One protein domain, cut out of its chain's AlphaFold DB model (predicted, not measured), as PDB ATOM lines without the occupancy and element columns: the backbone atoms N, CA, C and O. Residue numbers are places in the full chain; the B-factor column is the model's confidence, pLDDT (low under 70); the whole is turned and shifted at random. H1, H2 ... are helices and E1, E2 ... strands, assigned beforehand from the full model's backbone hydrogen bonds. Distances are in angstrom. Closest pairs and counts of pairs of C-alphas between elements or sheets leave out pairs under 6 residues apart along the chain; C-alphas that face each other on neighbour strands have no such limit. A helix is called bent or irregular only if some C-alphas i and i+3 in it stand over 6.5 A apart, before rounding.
ATOM      1  N   LYS A  60      20.799  34.772  29.597       49.03
ATOM      2  CA  LYS A  60      19.376  34.845  29.319       49.03
ATOM      3  C   LYS A  60      19.143  35.873  28.217       49.03
ATOM      4  O   LYS A  60      19.508  37.036  28.383       49.03
ATOM      5  N   PHE A  61      18.522  35.436  27.128       57.09
ATOM      6  CA  PHE A  61      17.972  36.314  26.104       57.09
ATOM      7  C   PHE A  61      16.452  36.306  26.264       57.09
ATOM      8  O   PHE A  61      15.815  35.255  26.143       57.09
ATOM      9  N   THR A  62      15.888  37.462  26.604       53.22
ATOM     10  CA  THR A  62      14.439  37.659  26.660       53.22
ATOM     11  C   THR A  62      14.034  38.421  25.412       53.22
ATOM     12  O   THR A  62      14.555  39.502  25.149       53.22
ATOM     13  N   PHE A  63      13.130  37.831  24.640       60.16
ATOM     14  CA  PHE A  63      12.538  38.475  23.478       60.16
ATOM     15  C   PHE A  63      11.124  38.887  23.863       60.16
ATOM     16  O   PHE A  63      10.331  38.049  24.295       60.16
ATOM     17  N   GLU A  64      10.805  40.170  23.738       46.97
ATOM     18  CA  GLU A  64       9.424  40.611  23.884       46.97
ATOM     19  C   GLU A  64       8.617  40.133  22.665       46.97
ATOM     20  O   GLU A  64       9.020  40.342  21.521       46.97
ATOM     21  N   ASN A  65       7.453  39.526  22.926       52.22
ATOM     22  CA  ASN A  65       6.373  39.247  21.965       52.22
ATOM     23  C   ASN A  65       6.414  37.946  21.148       52.22
ATOM     24  O   ASN A  65       6.120  37.993  19.956       52.22
ATOM     25  N   GLY A  66       6.678  36.785  21.764       56.66
ATOM     26  CA  GLY A  66       6.295  35.477  21.189       56.66
ATOM     27  C   GLY A  66       6.738  35.244  19.737       56.66
ATOM     28  O   GLY A  66       6.067  34.545  18.981       56.66
ATOM     29  N   LEU A  67       7.823  35.898  19.321       62.44
ATOM     30  CA  LEU A  67       8.309  35.860  17.954       62.44
ATOM     31  C   LEU A  67       8.957  34.499  17.713       62.44
ATOM     32  O   LEU A  67       9.841  34.087  18.465       62.44
ATOM     33  N   ASP A  68       8.563  33.839  16.624       74.25
ATOM     34  CA  ASP A  68       9.214  32.625  16.132       74.25
ATOM     35  C   ASP A  68      10.626  32.958  15.629       74.25
ATOM     36  O   ASP A  68      10.871  33.201  14.438       74.25
ATOM     37  N   ILE A  69      11.567  33.005  16.570       76.75
ATOM     38  CA  ILE A  69      12.975  33.285  16.317       76.75
ATOM     39  C   ILE A  69      13.713  31.962  16.136       76.75
ATOM     40  O   ILE A  69      13.882  31.161  17.060       76.75
ATOM     41  N   ASN A  70      14.209  31.759  14.919       83.25
ATOM     42  CA  ASN A  70      15.142  30.694  14.608       83.25
ATOM     43  C   ASN A  70      16.572  31.196  14.789       83.25
ATOM     44  O   ASN A  70      16.995  32.177  14.181       83.25
ATOM     45  N   VAL A  71      17.332  30.502  15.624       83.88
ATOM     46  CA  VAL A  71      18.739  30.819  15.871       83.88
ATOM     47  C   VAL A  71      19.554  30.174  14.773       83.88
ATOM     48  O   VAL A  71      19.537  28.954  14.618       83.88
ATOM     49  N   ALA A  72      20.233  31.003  13.992       82.31
ATOM     50  CA  ALA A  72      21.004  30.556  12.846       82.31
ATOM     51  C   ALA A  72      22.410  30.105  13.255       82.31
ATOM     52  O   ALA A  72      22.907  29.105  12.744       82.31
ATOM     53  N   ASP A  73      23.053  30.851  14.155       86.88
ATOM     54  CA  ASP A  73      24.444  30.624  14.545       86.88
ATOM     55  C   ASP A  73      24.730  31.257  15.914       86.88
ATOM     56  O   ASP A  73      24.165  32.300  16.249       86.88
ATOM     57  N   VAL A  74      25.634  30.657  16.687       86.31
ATOM     58  CA  VAL A  74      26.208  31.283  17.881       86.31
ATOM     59  C   VAL A  74      27.716  31.141  17.818       86.31
ATOM     60  O   VAL A  74      28.250  30.034  17.796       86.31
ATOM     61  N   VAL A  75      28.407  32.278  17.808       87.50
ATOM     62  CA  VAL A  75      29.858  32.336  17.627       87.50
ATOM     63  C   VAL A  75      30.482  33.124  18.762       87.50
ATOM     64  O   VAL A  75      30.031  34.219  19.097       87.50
ATOM     65  N   LEU A  76      31.555  32.576  19.322       89.75
ATOM     66  CA  LEU A  76      32.395  33.272  20.280       89.75
ATOM     67  C   LEU A  76      33.463  34.086  19.549       89.75
ATOM     68  O   LEU A  76      34.186  33.556  18.701       89.75
ATOM     69  N   PHE A  77      33.586  35.353  19.920       90.62
ATOM     70  CA  PHE A  77      34.603  36.254  19.407       90.62
ATOM     71  C   PHE A  77      35.502  36.753  20.529       90.62
ATOM     72  O   PHE A  77      35.085  36.906  21.676       90.62
ATOM     73  N   GLN A  78      36.746  37.024  20.158       90.69
ATOM     74  CA  GLN A  78      37.704  37.727  20.987       90.69
ATOM     75  C   GLN A  78      37.829  39.144  20.443       90.69
ATOM     76  O   GLN A  78      38.061  39.323  19.245       90.69
ATOM     77  N   GLU A  79      37.695  40.140  21.312       86.62
ATOM     78  CA  GLU A  79      37.923  41.526  20.929       86.62
ATOM     79  C   GLU A  79      39.406  41.687  20.561       86.62
ATOM     80  O   GLU A  79      40.315  41.336  21.325       86.62
ATOM     81  N   SER A  80      39.677  42.099  19.324       81.56
ATOM     82  CA  SER A  80      41.034  42.434  18.915       81.56
ATOM     83  C   SER A  80      41.322  43.856  19.373       81.56
ATOM     84  O   SER A  80      40.626  44.765  18.933       81.56
ATOM     85  N   ASN A  81      42.368  44.059  20.178       57.16
ATOM     86  CA  ASN A  81      42.874  45.384  20.572       57.16
ATOM     87  C   ASN A  81      43.486  46.145  19.369       57.16
ATOM     88  O   ASN A  81      44.666  46.488  19.377       57.16
ATOM     89  N   GLN A  82      42.728  46.353  18.291       46.34
ATOM     90  CA  GLN A  82      43.182  47.020  17.068       46.34
ATOM     91  C   GLN A  82      43.071  48.554  17.140       46.34
ATOM     92  O   GLN A  82      43.580  49.223  16.249       46.34
ATOM     93  N   ARG A 158      37.981  31.095  15.665       41.06
ATOM     94  CA  ARG A 158      36.610  30.599  15.806       41.06
ATOM     95  C   ARG A 158      36.641  29.378  16.722       41.06
ATOM     96  O   ARG A 158      37.078  28.310  16.300       41.06
ATOM     97  N   GLY A 159      36.194  29.532  17.966       46.50
ATOM     98  CA  GLY A 159      35.867  28.388  18.817       46.50
ATOM     99  C   GLY A 159      34.628  27.680  18.265       46.50
ATOM    100  O   GLY A 159      33.651  28.341  17.913       46.50
ATOM    101  N   ILE A 160      34.664  26.352  18.152       44.34
ATOM    102  CA  ILE A 160      33.486  25.551  17.787       44.34
ATOM    103  C   ILE A 160      32.730  25.252  19.085       44.34
ATOM    104  O   ILE A 160      33.279  24.600  19.973       44.34
ATOM    105  N   LEU A 161      31.492  25.740  19.205       51.00
ATOM    106  CA  LEU A 161      30.613  25.404  20.326       51.00
ATOM    107  C   LEU A 161      29.967  24.022  20.093       51.00
ATOM    108  O   LEU A 161      29.665  23.657  18.956       51.00
ATOM    109  N   GLY A 162      29.809  23.234  21.165       45.19
ATOM    110  CA  GLY A 162      29.210  21.891  21.146       45.19
ATOM    111  C   GLY A 162      27.698  21.862  20.858       45.19
ATOM    112  O   GLY A 162      27.116  22.844  20.404       45.19
ATOM    113  N   SER A 163      27.046  20.718  21.106       44.28
ATOM    114  CA  SER A 163      25.610  20.525  20.845       44.28
ATOM    115  C   SER A 163      24.732  21.532  21.590       44.28
ATOM    116  O   SER A 163      24.889  21.724  22.793       44.28
ATOM    117  N   LEU A 164      23.785  22.134  20.867       47.16
ATOM    118  CA  LEU A 164      22.867  23.145  21.385       47.16
ATOM    119  C   LEU A 164      21.610  22.480  21.963       47.16
ATOM    120  O   LEU A 164      20.802  21.924  21.217       47.16
ATOM    121  N   GLY A 165      21.427  22.544  23.281       53.62
ATOM    122  CA  GLY A 165      20.146  22.219  23.912       53.62
ATOM    123  C   GLY A 165      19.214  23.431  23.859       53.62
ATOM    124  O   GLY A 165      19.562  24.478  24.406       53.62
ATOM    125  N   LYS A 166      18.046  23.301  23.216       53.50
ATOM    126  CA  LYS A 166      16.997  24.334  23.205       53.50
ATOM    127  C   LYS A 166      15.960  23.995  24.274       53.50
ATOM    128  O   LYS A 166      15.334  22.939  24.207       53.50
ATOM    129  N   ARG A 167      15.779  24.883  25.253       51.62
ATOM    130  CA  ARG A 167      14.610  24.875  26.138       51.62
ATOM    131  C   ARG A 167      13.833  26.156  25.886       51.62
ATOM    132  O   ARG A 167      14.353  27.242  26.130       51.62
ATOM    133  N   GLU A 168      12.641  25.996  25.333       58.44
ATOM    134  CA  GLU A 168      11.695  27.082  25.102       58.44
ATOM    135  C   GLU A 168      10.765  27.153  26.306       58.44
ATOM    136  O   GLU A 168       9.944  26.262  26.519       58.44
ATOM    137  N   ASP A 169      10.919  28.208  27.094       70.81
ATOM    138  CA  ASP A 169       9.824  28.701  27.917       70.81
ATOM    139  C   ASP A 169       9.229  29.898  27.142       70.81
ATOM    140  O   ASP A 169       9.976  30.579  26.442       70.81
ATOM    141  N   GLU A 170       7.921  30.171  27.242       65.31
ATOM    142  CA  GLU A 170       7.153  31.055  26.323       65.31
ATOM    143  C   GLU A 170       7.765  32.442  26.023       65.31
ATOM    144  O   GLU A 170       7.441  33.042  25.006       65.31
ATOM    145  N   ASN A 171       8.679  32.940  26.863       72.31
ATOM    146  CA  ASN A 171       9.341  34.237  26.687       72.31
ATOM    147  C   ASN A 171      10.878  34.184  26.752       72.31
ATOM    148  O   ASN A 171      11.532  35.227  26.708       72.31
ATOM    149  N   ASN A 172      11.480  33.001  26.923       69.44
ATOM    150  CA  ASN A 172      12.917  32.883  27.163       69.44
ATOM    151  C   ASN A 172      13.543  31.785  26.321       69.44
ATOM    152  O   ASN A 172      13.165  30.615  26.389       69.44
ATOM    153  N   LEU A 173      14.604  32.175  25.622       69.94
ATOM    154  CA  LEU A 173      15.464  31.247  24.923       69.94
ATOM    155  C   LEU A 173      16.739  31.050  25.736       69.94
ATOM    156  O   LEU A 173      17.556  31.962  25.874       69.94
ATOM    157  N   THR A 174      16.895  29.851  26.295       74.81
ATOM    158  CA  THR A 174      18.106  29.488  27.038       74.81
ATOM    159  C   THR A 174      18.962  28.566  26.189       74.81
ATOM    160  O   THR A 174      18.546  27.456  25.851       74.81
ATOM    161  N   PHE A 175      20.176  29.013  25.879       73.19
ATOM    162  CA  PHE A 175      21.190  28.178  25.250       73.19
ATOM    163  C   PHE A 175      22.029  27.506  26.326       73.19
ATOM    164  O   PHE A 175      22.621  28.180  27.167       73.19
ATOM    165  N   THR A 176      22.079  26.176  26.296       74.44
ATOM    166  CA  THR A 176      22.997  25.402  27.139       74.44
ATOM    167  C   THR A 176      24.076  24.796  26.257       74.44
ATOM    168  O   THR A 176      23.762  24.146  25.257       74.44
ATOM    169  N   TYR A 177      25.334  25.015  26.637       70.50
ATOM    170  CA  TYR A 177      26.503  24.438  25.983       70.50
ATOM    171  C   TYR A 177      27.191  23.460  26.928       70.50
ATOM    172  O   TYR A 177      27.492  23.814  28.069       70.50
ATOM    173  N   ASP A 178      27.472  22.250  26.440       72.50
ATOM    174  CA  ASP A 178      28.142  21.212  27.235       72.50
ATOM    175  C   ASP A 178      29.638  21.479  27.423       72.50
ATOM    176  O   ASP A 178      30.210  21.122  28.446       72.50
ATOM    177  N   SER A 179      30.300  22.069  26.426       78.31
ATOM    178  CA  SER A 179      31.695  22.506  26.525       78.31
ATOM    179  C   SER A 179      32.040  23.482  25.401       78.31
ATOM    180  O   SER A 179      31.525  23.385  24.283       78.31
ATOM    181  N   VAL A 180      32.929  24.425  25.707       80.12
ATOM    182  CA  VAL A 180      33.536  25.340  24.739       80.12
ATOM    183  C   VAL A 180      35.043  25.220  24.905       80.12
ATOM    184  O   VAL A 180      35.572  25.512  25.973       80.12
ATOM    185  N   SER A 181      35.733  24.760  23.860       83.25
ATOM    186  CA  SER A 181      37.196  24.715  23.855       83.25
ATOM    187  C   SER A 181      37.732  26.066  23.402       83.25
ATOM    188  O   SER A 181      37.466  26.502  22.278       83.25
ATOM    189  N   LEU A 182      38.456  26.734  24.294       85.81
ATOM    190  CA  LEU A 182      39.107  28.004  24.020       85.81
ATOM    191  C   LEU A 182      40.604  27.778  23.776       85.81
ATOM    192  O   LEU A 182      41.203  26.932  24.438       85.81
ATOM    193  N   PRO A 183      41.229  28.503  22.835       85.31
ATOM    194  CA  PRO A 183      42.675  28.454  22.681       85.31
ATOM    195  C   PRO A 183      43.360  29.057  23.918       85.31
ATOM    196  O   PRO A 183      42.897  30.065  24.439       85.31
ATOM    197  N   ASP A 184      44.500  28.506  24.346       82.81
ATOM    198  CA  ASP A 184      45.226  28.948  25.560       82.81
ATOM    199  C   ASP A 184      45.530  30.459  25.585       82.81
ATOM    200  O   ASP A 184      45.680  31.077  26.637       82.81
ATOM    201  N   ASN A 185      45.588  31.091  24.410       87.94
ATOM    202  CA  ASN A 185      45.818  32.522  24.268       87.94
ATOM    203  C   ASN A 185      44.574  33.396  24.523       87.94
ATOM    204  O   ASN A 185      44.684  34.611  24.357       87.94
ATOM    205  N   SER A 186      43.411  32.837  24.867       88.69
ATOM    206  CA  SER A 186      42.200  33.601  25.200       88.69
ATOM    207  C   SER A 186      42.105  33.974  26.681       88.69
ATOM    208  O   SER A 186      41.196  34.714  27.056       88.69
ATOM    209  N   LEU A 187      43.011  33.463  27.524       90.19
ATOM    210  CA  LEU A 187      43.071  33.814  28.942       90.19
ATOM    211  C   LEU A 187      43.251  35.325  29.114       90.19
ATOM    212  O   LEU A 187      44.065  35.948  28.430       90.19
ATOM    213  N   TYR A 188      42.470  35.903  30.027       91.00
ATOM    214  CA  TYR A 188      42.474  37.334  30.358       91.00
ATOM    215  C   TYR A 188      42.112  38.282  29.205       91.00
ATOM    216  O   TYR A 188      42.381  39.481  29.283       91.00
ATOM    217  N   LYS A 189      41.502  37.774  28.132       92.50
ATOM    218  CA  LYS A 189      41.020  38.603  27.025       92.50
ATOM    219  C   LYS A 189      39.518  38.821  27.114       92.50
ATOM    220  O   LYS A 189      38.789  37.939  27.560       92.50
ATOM    221  N   LYS A 190      39.070  39.991  26.650       93.75
ATOM    222  CA  LYS A 190      37.647  40.310  26.509       93.75
ATOM    223  C   LYS A 190      37.064  39.472  25.367       93.75
ATOM    224  O   LYS A 190      37.534  39.504  24.226       93.75
ATOM    225  N   LEU A 191      36.086  38.655  25.722       94.62
ATOM    226  CA  LEU A 191      35.337  37.746  24.871       94.62
ATOM    227  C   LEU A 191      33.876  38.192  24.834       94.62
ATOM    228  O   LEU A 191      33.376  38.791  25.786       94.62
ATOM    229  N   TYR A 192      33.181  37.876  23.749       94.69
ATOM    230  CA  TYR A 192      31.741  38.092  23.637       94.69
ATOM    231  C   TYR A 192      31.099  37.044  22.729       94.69
ATOM    232  O   TYR A 192      31.729  36.488  21.825       94.69
ATOM    233  N   LEU A 193      29.824  36.769  22.977       94.50
ATOM    234  CA  LEU A 193      28.988  35.910  22.156       94.50
ATOM    235  C   LEU A 193      28.266  36.764  21.119       94.50
ATOM    236  O   LEU A 193      27.733  37.826  21.433       94.50
ATOM    237  N   ARG A 194      28.210  36.267  19.887       94.56
ATOM    238  CA  ARG A 194      27.332  36.782  18.840       94.56
ATOM    239  C   ARG A 194      26.300  35.720  18.509       94.56
ATOM    240  O   ARG A 194      26.671  34.614  18.113       94.56
ATOM    241  N   VAL A 195      25.029  36.080  18.608       94.06
ATOM    242  CA  VAL A 195      23.894  35.228  18.260       94.06
ATOM    243  C   VAL A 195      23.287  35.752  16.965       94.06
ATOM    244  O   VAL A 195      22.786  36.872  16.917       94.06
ATOM    245  N   GLY A 196      23.367  34.953  15.906       94.00
ATOM    246  CA  GLY A 196      22.653  35.191  14.659       94.00
ATOM    247  C   GLY A 196      21.247  34.620  14.741       94.00
ATOM    248  O   GLY A 196      21.065  33.459  15.113       94.00
ATOM    249  N   TRP A 197      20.257  35.419  14.370       93.75
ATOM    250  CA  TRP A 197      18.854  35.033  14.423       93.75
ATOM    251  C   TRP A 197      18.125  35.370  13.120       93.75
ATOM    252  O   TRP A 197      18.520  36.271  12.381       93.75
ATOM    253  N   LYS A 198      17.062  34.617  12.827       92.88
ATOM    254  CA  LYS A 198      16.127  34.852  11.724       92.88
ATOM    255  C   LYS A 198      14.699  34.697  12.235       92.88
ATOM    256  O   LYS A 198      14.338  33.666  12.795       92.88
ATOM    257  N   ASN A 199      13.898  35.732  12.045       91.06
ATOM    258  CA  ASN A 199      12.481  35.736  12.354       91.06
ATOM    259  C   ASN A 199      11.718  35.119  11.177       91.06
ATOM    260  O   ASN A 199      11.776  35.620  10.052       91.06
ATOM    261  N   SER A 200      11.014  34.019  11.435       88.25
ATOM    262  CA  SER A 200      10.284  33.291  10.390       88.25
ATOM    263  C   SER A 200       9.083  34.068   9.856       88.25
ATOM    264  O   SER A 200       8.762  33.951   8.677       88.25
ATOM    265  N   ALA A 201       8.431  34.859  10.711       89.44
ATOM    266  CA  ALA A 201       7.217  35.588  10.365       89.44
ATOM    267  C   ALA A 201       7.513  36.825   9.508       89.44
ATOM    268  O   ALA A 201       6.808  37.089   8.538       89.44
ATOM    269  N   SER A 202       8.565  37.573   9.848       90.88
ATOM    270  CA  SER A 202       8.938  38.797   9.125       90.88
ATOM    271  C   SER A 202      10.002  38.583   8.048       90.88
ATOM    272  O   SER A 202      10.244  39.480   7.246       90.88
ATOM    273  N   GLY A 203      10.683  37.434   8.042       90.88
ATOM    274  CA  GLY A 203      11.848  37.188   7.191       90.88
ATOM    275  C   GLY A 203      13.094  37.985   7.595       90.88
ATOM    276  O   GLY A 203      14.151  37.799   6.990       90.88
ATOM    277  N   MET A 204      13.006  38.837   8.622       91.50
ATOM    278  CA  MET A 204      14.136  39.621   9.110       91.50
ATOM    279  C   MET A 204      15.194  38.711   9.723       91.50
ATOM    280  O   MET A 204      14.879  37.750  10.425       91.50
ATOM    281  N   SER A 205      16.457  39.038   9.496       94.75
ATOM    282  CA  SER A 205      17.581  38.396  10.175       94.75
ATOM    283  C   SER A 205      18.410  39.439  10.904       94.75
ATOM    284  O   SER A 205      18.308  40.624  10.612       94.75
ATOM    285  N   GLY A 206      19.212  39.028  11.874       95.25
ATOM    286  CA  GLY A 206      20.013  39.965  12.644       95.25
ATOM    287  C   GLY A 206      21.100  39.298  13.465       95.25
ATOM    288  O   GLY A 206      21.220  38.070  13.503       95.25
ATOM    289  N   TYR A 207      21.896  40.140  14.116       95.69
ATOM    290  CA  TYR A 207      22.876  39.734  15.113       95.69
ATOM    291  C   TYR A 207      22.619  40.484  16.415       95.69
ATOM    292  O   TYR A 207      22.491  41.707  16.419       95.69
ATOM    293  N   THR A 208      22.618  39.732  17.510       94.94
ATOM    294  CA  THR A 208      22.656  40.253  18.879       94.94
ATOM    295  C   THR A 208      23.990  39.872  19.511       94.94
ATOM    296  O   THR A 208      24.540  38.798  19.238       94.94
ATOM    297  N   TYR A 209      24.525  40.748  20.356       94.88
ATOM    298  CA  TYR A 209      25.823  40.580  21.001       94.88
ATOM    299  C   TYR A 209      25.654  40.514  22.518       94.88
ATOM    300  O   TYR A 209      24.858  41.251  23.097       94.88
ATOM    301  N   SER A 210      26.402  39.636  23.184       94.31
ATOM    302  CA  SER A 210      26.463  39.645  24.643       94.31
ATOM    303  C   SER A 210      27.248  40.850  25.156       94.31
ATOM    304  O   SER A 210      28.014  41.482  24.428       94.31
ATOM    305  N   ARG A 211      27.140  41.096  26.464       94.25
ATOM    306  CA  ARG A 211      28.166  41.835  27.210       94.25
ATOM    307  C   ARG A 211      29.537  41.167  27.077       94.25
ATOM    308  O   ARG A 211      29.621  39.954  26.841       94.25
ATOM    309  N   GLY A 212      30.590  41.955  27.257       94.06
ATOM    310  CA  GLY A 212      31.949  41.436  27.339       94.06
ATOM    311  C   GLY A 212      32.132  40.590  28.598       94.06
ATOM    312  O   GLY A 212      31.603  40.913  29.660       94.06
ATOM    313  N   PHE A 213      32.875  39.499  28.489       94.12
ATOM    314  CA  PHE A 213      33.307  38.690  29.624       94.12
ATOM    315  C   PHE A 213      34.749  38.236  29.424       94.12
ATOM    316  O   PHE A 213      35.282  38.284  28.321       94.12
ATOM    317  N   VAL A 214      35.401  37.801  30.495       94.19
ATOM    318  CA  VAL A 214      36.788  37.334  30.452       94.19
ATOM    319  C   VAL A 214      36.843  35.912  30.991       94.19
ATOM    320  O   VAL A 214      36.175  35.590  31.971       94.19
ATOM    321  N   TYR A 215      37.636  35.062  30.345       91.62
ATOM    322  CA  TYR A 215      37.927  33.723  30.841       91.62
ATOM    323  C   TYR A 215      39.181  33.754  31.726       91.62
ATOM    324  O   TYR A 215      40.234  34.243  31.304       91.62
ATOM    325  N   VAL A 216      39.046  33.250  32.952       92.81
ATOM    326  CA  VAL A 216      40.084  33.230  33.992       92.81
ATOM    327  C   VAL A 216      40.172  31.805  34.537       92.81
ATOM    328  O   VAL A 216      39.132  31.172  34.732       92.81
ATOM    329  N   ASN A 217      41.380  31.280  34.773       91.56
ATOM    330  CA  ASN A 217      41.503  29.969  35.411       91.56
ATOM    331  C   ASN A 217      41.090  30.063  36.876       91.56
ATOM    332  O   ASN A 217      41.368  31.057  37.539       91.56
ATOM    333  N   GLU A 218      40.535  28.981  37.411       91.56
ATOM    334  CA  GLU A 218      40.108  28.894  38.810       91.56
ATOM    335  C   GLU A 218      41.216  29.279  39.805       91.56
ATOM    336  O   GLU A 218      40.973  30.010  40.761       91.56
ATOM    337  N   LYS A 219      42.460  28.872  39.528       92.56
ATOM    338  CA  LYS A 219      43.627  29.196  40.365       92.56
ATOM    339  C   LYS A 219      43.955  30.689  40.395       92.56
ATOM    340  O   LYS A 219      44.493  31.168  41.387       92.56
ATOM    341  N   ASP A 220      43.618  31.407  39.330       92.25
ATOM    342  CA  ASP A 220      43.951  32.821  39.168       92.25
ATOM    343  C   ASP A 220      42.862  33.731  39.749       92.25
ATOM    344  O   ASP A 220      43.094  34.919  39.948       92.25
ATOM    345  N   ILE A 221      41.674  33.186  40.050       90.56
ATOM    346  CA  ILE A 221      40.573  33.935  40.678       90.56
ATOM    347  C   ILE A 221      40.971  34.419  42.080       90.56
ATOM    348  O   ILE A 221      40.512  35.472  42.510       90.56
ATOM    349  N   ALA A 222      41.837  33.679  42.780       93.12
ATOM    350  CA  ALA A 222      42.315  34.047  44.110       93.12
ATOM    351  C   ALA A 222      43.402  35.144  44.101       93.12
ATOM    352  O   ALA A 222      43.709  35.696  45.157       93.12
ATOM    353  N   ASP A 223      43.995  35.464  42.945       95.75
ATOM    354  CA  ASP A 223      45.018  36.508  42.841       95.75
ATOM    355  C   ASP A 223      44.365  37.880  42.602       95.75
ATOM    356  O   ASP A 223      43.866  38.190  41.516       95.75
ATOM    357  N   GLU A 224      44.406  38.748  43.615       94.75
ATOM    358  CA  GLU A 224      43.891  40.122  43.529       94.75
ATOM    359  C   GLU A 224      44.534  40.932  42.393       94.75
ATOM    360  O   GLU A 224      43.880  41.795  41.803       94.75
ATOM    361  N   ASN A 225      45.783  40.643  42.008       94.81
ATOM    362  CA  ASN A 225      46.420  41.327  40.879       94.81
ATOM    363  C   ASN A 225      45.768  40.947  39.546       94.81
ATOM    364  O   ASN A 225      45.677  41.780  38.640       94.81
ATOM    365  N   VAL A 226      45.308  39.701  39.416       92.56
ATOM    366  CA  VAL A 226      44.562  39.232  38.244       92.56
ATOM    367  C   VAL A 226      43.184  39.882  38.227       92.56
ATOM    368  O   VAL A 226      42.793  40.456  37.208       92.56
ATOM    369  N   LEU A 227      42.475  39.889  39.359       91.88
ATOM    370  CA  LEU A 227      41.169  40.544  39.466       91.88
ATOM    371  C   LEU A 227      41.248  42.044  39.160       91.88
ATOM    372  O   LEU A 227      40.400  42.558  38.430       91.88
ATOM    373  N   ALA A 228      42.279  42.743  39.639       94.56
ATOM    374  CA  ALA A 228      42.492  44.160  39.348       94.56
ATOM    375  C   ALA A 228      42.665  44.442  37.844       94.56
ATOM    376  O   ALA A 228      42.222  45.485  37.364       94.56
ATOM    377  N   ARG A 229      43.252  43.506  37.081       92.00
ATOM    378  CA  ARG A 229      43.390  43.609  35.616       92.00
ATOM    379  C   ARG A 229      42.106  43.258  34.867       92.00
ATOM    380  O   ARG A 229      41.863  43.807  33.798       92.00
ATOM    381  N   VAL A 230      41.295  42.350  35.410       93.00
ATOM    382  CA  VAL A 230      40.066  41.866  34.761       93.00
ATOM    383  C   VAL A 230      38.870  42.780  35.026       93.00
ATOM    384  O   VAL A 230      38.056  42.972  34.128       93.00
ATOM    385  N   ARG A 231      38.755  43.389  36.215       92.62
ATOM    386  CA  ARG A 231      37.607  44.244  36.585       92.62
ATOM    387  C   ARG A 231      37.281  45.338  35.552       92.62
ATOM    388  O   ARG A 231      36.110  45.432  35.194       92.62
ATOM    389  N   PRO A 232      38.253  46.099  35.010       92.12
ATOM    390  CA  PRO A 232      37.971  47.113  33.989       92.12
ATOM    391  C   PRO A 232      37.459  46.538  32.661       92.12
ATOM    392  O   PRO A 232      36.806  47.239  31.900       92.12
ATOM    393  N   LEU A 233      37.748  45.266  32.360       88.12
ATOM    394  CA  LEU A 233      37.315  44.618  31.116       88.12
ATOM    395  C   LEU A 233      35.856  44.137  31.173       88.12
ATOM    396  O   LEU A 233      35.269  43.860  30.129       88.12
ATOM    397  N   VAL A 234      35.285  44.008  32.375       90.19
ATOM    398  CA  VAL A 234      33.936  43.453  32.612       90.19
ATOM    399  C   VAL A 234      32.994  44.491  33.240       90.19
ATOM    400  O   VAL A 234      31.831  44.197  33.498       90.19
ATOM    401  N   SER A 235      33.465  45.718  33.488       89.38
ATOM    402  CA  SER A 235      32.633  46.793  34.042       89.38
ATOM    403  C   SER A 235      31.571  47.311  33.069       89.38
ATOM    404  O   SER A 235      30.602  47.925  33.512       89.38
ATOM    405  N   ASP A 236      31.716  47.046  31.769       88.00
ATOM    406  CA  ASP A 236      30.716  47.412  30.768       88.00
ATOM    407  C   ASP A 236      29.466  46.535  30.920       88.00
ATOM    408  O   ASP A 236      29.487  45.322  30.695       88.00
ATOM    409  N   THR A 237      28.351  47.156  31.301       87.88
ATOM    410  CA  THR A 237      27.062  46.471  31.473       87.88
ATOM    411  C   THR A 237      26.307  46.274  30.157       87.88
ATOM    412  O   THR A 237      25.421  45.418  30.091       87.88
ATOM    413  N   GLY A 238      26.663  47.034  29.118       92.88
ATOM    414  CA  GLY A 238      26.039  46.987  27.799       92.88
ATOM    415  C   GLY A 238      26.546  45.851  26.896       92.88
ATOM    416  O   GLY A 238      27.564  45.212  27.186       92.88
ATOM    417  N   PRO A 239      25.839  45.577  25.787       93.81
ATOM    418  CA  PRO A 239      26.340  44.695  24.737       93.81
ATOM    419  C   PRO A 239      27.607  45.285  24.098       93.81
ATOM    420  O   PRO A 239      27.731  46.502  23.978       93.81
ATOM    421  N   VAL A 240      28.548  44.430  23.672       93.38
ATOM    422  CA  VAL A 240      29.820  44.900  23.073       93.38
ATOM    423  C   VAL A 240      29.587  45.667  21.766       93.38
ATOM    424  O   VAL A 240      30.326  46.595  21.457       93.38
ATOM    425  N   TYR A 241      28.546  45.304  21.018       95.00
ATOM    426  CA  TYR A 241      28.133  45.994  19.798       95.00
ATOM    427  C   TYR A 241      26.617  46.208  19.806       95.00
ATOM    428  O   TYR A 241      25.899  45.381  20.381       95.00
ATOM    429  N   PRO A 242      26.116  47.275  19.157       94.81
ATOM    430  CA  PRO A 242      24.685  47.452  18.956       94.81
ATOM    431  C   PRO A 242      24.112  46.299  18.125       94.81
ATOM    432  O   PRO A 242      24.805  45.694  17.301       94.81
ATOM    433  N   GLU A 243      22.838  45.990  18.346       92.44
ATOM    434  CA  GLU A 243      22.145  44.983  17.550       92.44
ATOM    435  C   GLU A 243      22.033  45.435  16.092       92.44
ATOM    436  O   GLU A 243      21.768  46.601  15.798       92.44
ATOM    437  N   THR A 244      22.230  44.500  15.164       94.50
ATOM    438  CA  THR A 244      22.102  44.772  13.727       94.50
ATOM    439  C   THR A 244      20.955  43.965  13.158       94.50
ATOM    440  O   THR A 244      20.947  42.739  13.300       94.50
ATOM    441  N   THR A 245      20.033  44.626  12.466       93.56
ATOM    442  CA  THR A 245      18.942  43.986  11.732       93.56
ATOM    443  C   THR A 245      19.167  44.124  10.230       93.56
ATOM    444  O   THR A 245      19.559  45.169   9.715       93.56
ATOM    445  N   PHE A 246      18.926  43.036   9.512       89.62
ATOM    446  CA  PHE A 246      18.951  42.958   8.063       89.62
ATOM    447  C   PHE A 246      17.548  42.583   7.602       89.62
ATOM    448  O   PHE A 246      17.069  41.463   7.815       89.62
ATOM    449  N   SER A 247      16.887  43.537   6.955       87.12
ATOM    450  CA  SER A 247      15.703  43.239   6.166       87.12
ATOM    451  C   SER A 247      16.179  42.664   4.839       87.12
ATOM    452  O   SER A 247      16.731  43.388   4.005       87.12
ATOM    453  N   GLU A 248      15.998  41.356   4.638       78.62
ATOM    454  CA  GLU A 248      16.037  40.771   3.299       78.62
ATOM    455  C   GLU A 248      14.832  41.341   2.546       78.62
ATOM    456  O   GLU A 248      13.788  40.703   2.438       78.62
TER     457      GLU A 248
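Overview. This is residues 60 to 82 and 158 to 248 of the 488 residues of an uncharacterized protein of Ophiostoma piceae (strain UAMH 11346) (UniProt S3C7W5). A long, twisted sheet of four strands, E2, E5, E6 and E7, makes the body, and a small sheet of three strands, E1, E4 and E3, stands off from it across a gap. The helix H1 lies at one end of the long axis and the turn between E5 and E6 at the other. The printed part has 114 residues, with the order E1 E2 E3 E4 E5 E6 H1 E7; the sheets run E2 - E5 - E6 - E7 and E1 - E4 - E3, both antiparallel. The class is mixed, helices and strands, with 54 of the 114 residues in named elements, under half. The whole is only just loose, close to compact, with a radius of gyration of the C-alphas of 16.1 A, and elongated, spanning 50 by 29 by 24 A.

Along the chain. Find C-alpha 60 at (19.376, 34.845, 29.319), where E1, residues 60 to 62, begins. Next comes E2, residues 69 to 78, 25.6 A long, which bends by 57 degrees at residue 72. After the cut, look for E3 at residues 164 to 169, 15.6 A long, and E4 at residues 172 to 177, 16.0 A. E5, residues 190 to 199, starts at (37.647, 40.310, 26.509) and runs 29.2 A; E6, residues 205 to 209, follows with 13.8 A. H1, residues 224 to 234, covers 15.1 A and is only just irregular: C-alphas 229 and 232 are 6.7 A apart. E7, residues 244 to 246, ends at C-alpha 246, (18.951, 42.958, 8.063).

Arrangement. Start with E2 and E5, antiparallel at 162 degrees, where N 72 and O 196 are 2.8 A apart, within hydrogen-bond range. E5 and E6 form a hairpin at 158 degrees, with N 195 and O 208 at 2.8 A. E7, an edge strand, is antiparallel to E6 at 171 degrees, with N 246 and O 205 at 2.7 A. Beyond E6, residues 213 to 214 pair antiparallel with residues 190 to 191 of E5. H1 is only just on this sheet, with 5 pairs of C-alphas within 10 A, and only grazes it with residues 230 to 234; the closest C-alphas of E5 and H1, Lys 190 and Leu 233, are 6.3 A apart. In H1, 5 of 7 O i to N i+4 pairs are within range. In the small sheet, E3 and E4 are a hairpin at 158 degrees, with N 172 and O 169 at 2.9 A, and E1 and E4 are antiparallel at 154 degrees, with N 173 and O 61 at 3.4 A. E1, E3 and E4 are each apart from E2, E5, E6 and E7.

Size, cuts and confidence. The two C-alphas farthest apart, those of Ala 201 and Asn 225, are 50.0 A apart. Residues 83 to 157 are not printed, and C-alphas 82 and 158 are 17.7 A apart across the cut. The links E4 to E5 and E6 to H1 are long. Mean pLDDT of the printed part is 81.5; look for values under 70 at residues 60 to 67, 81 to 82, 158 to 168, 170 and 172 to 173.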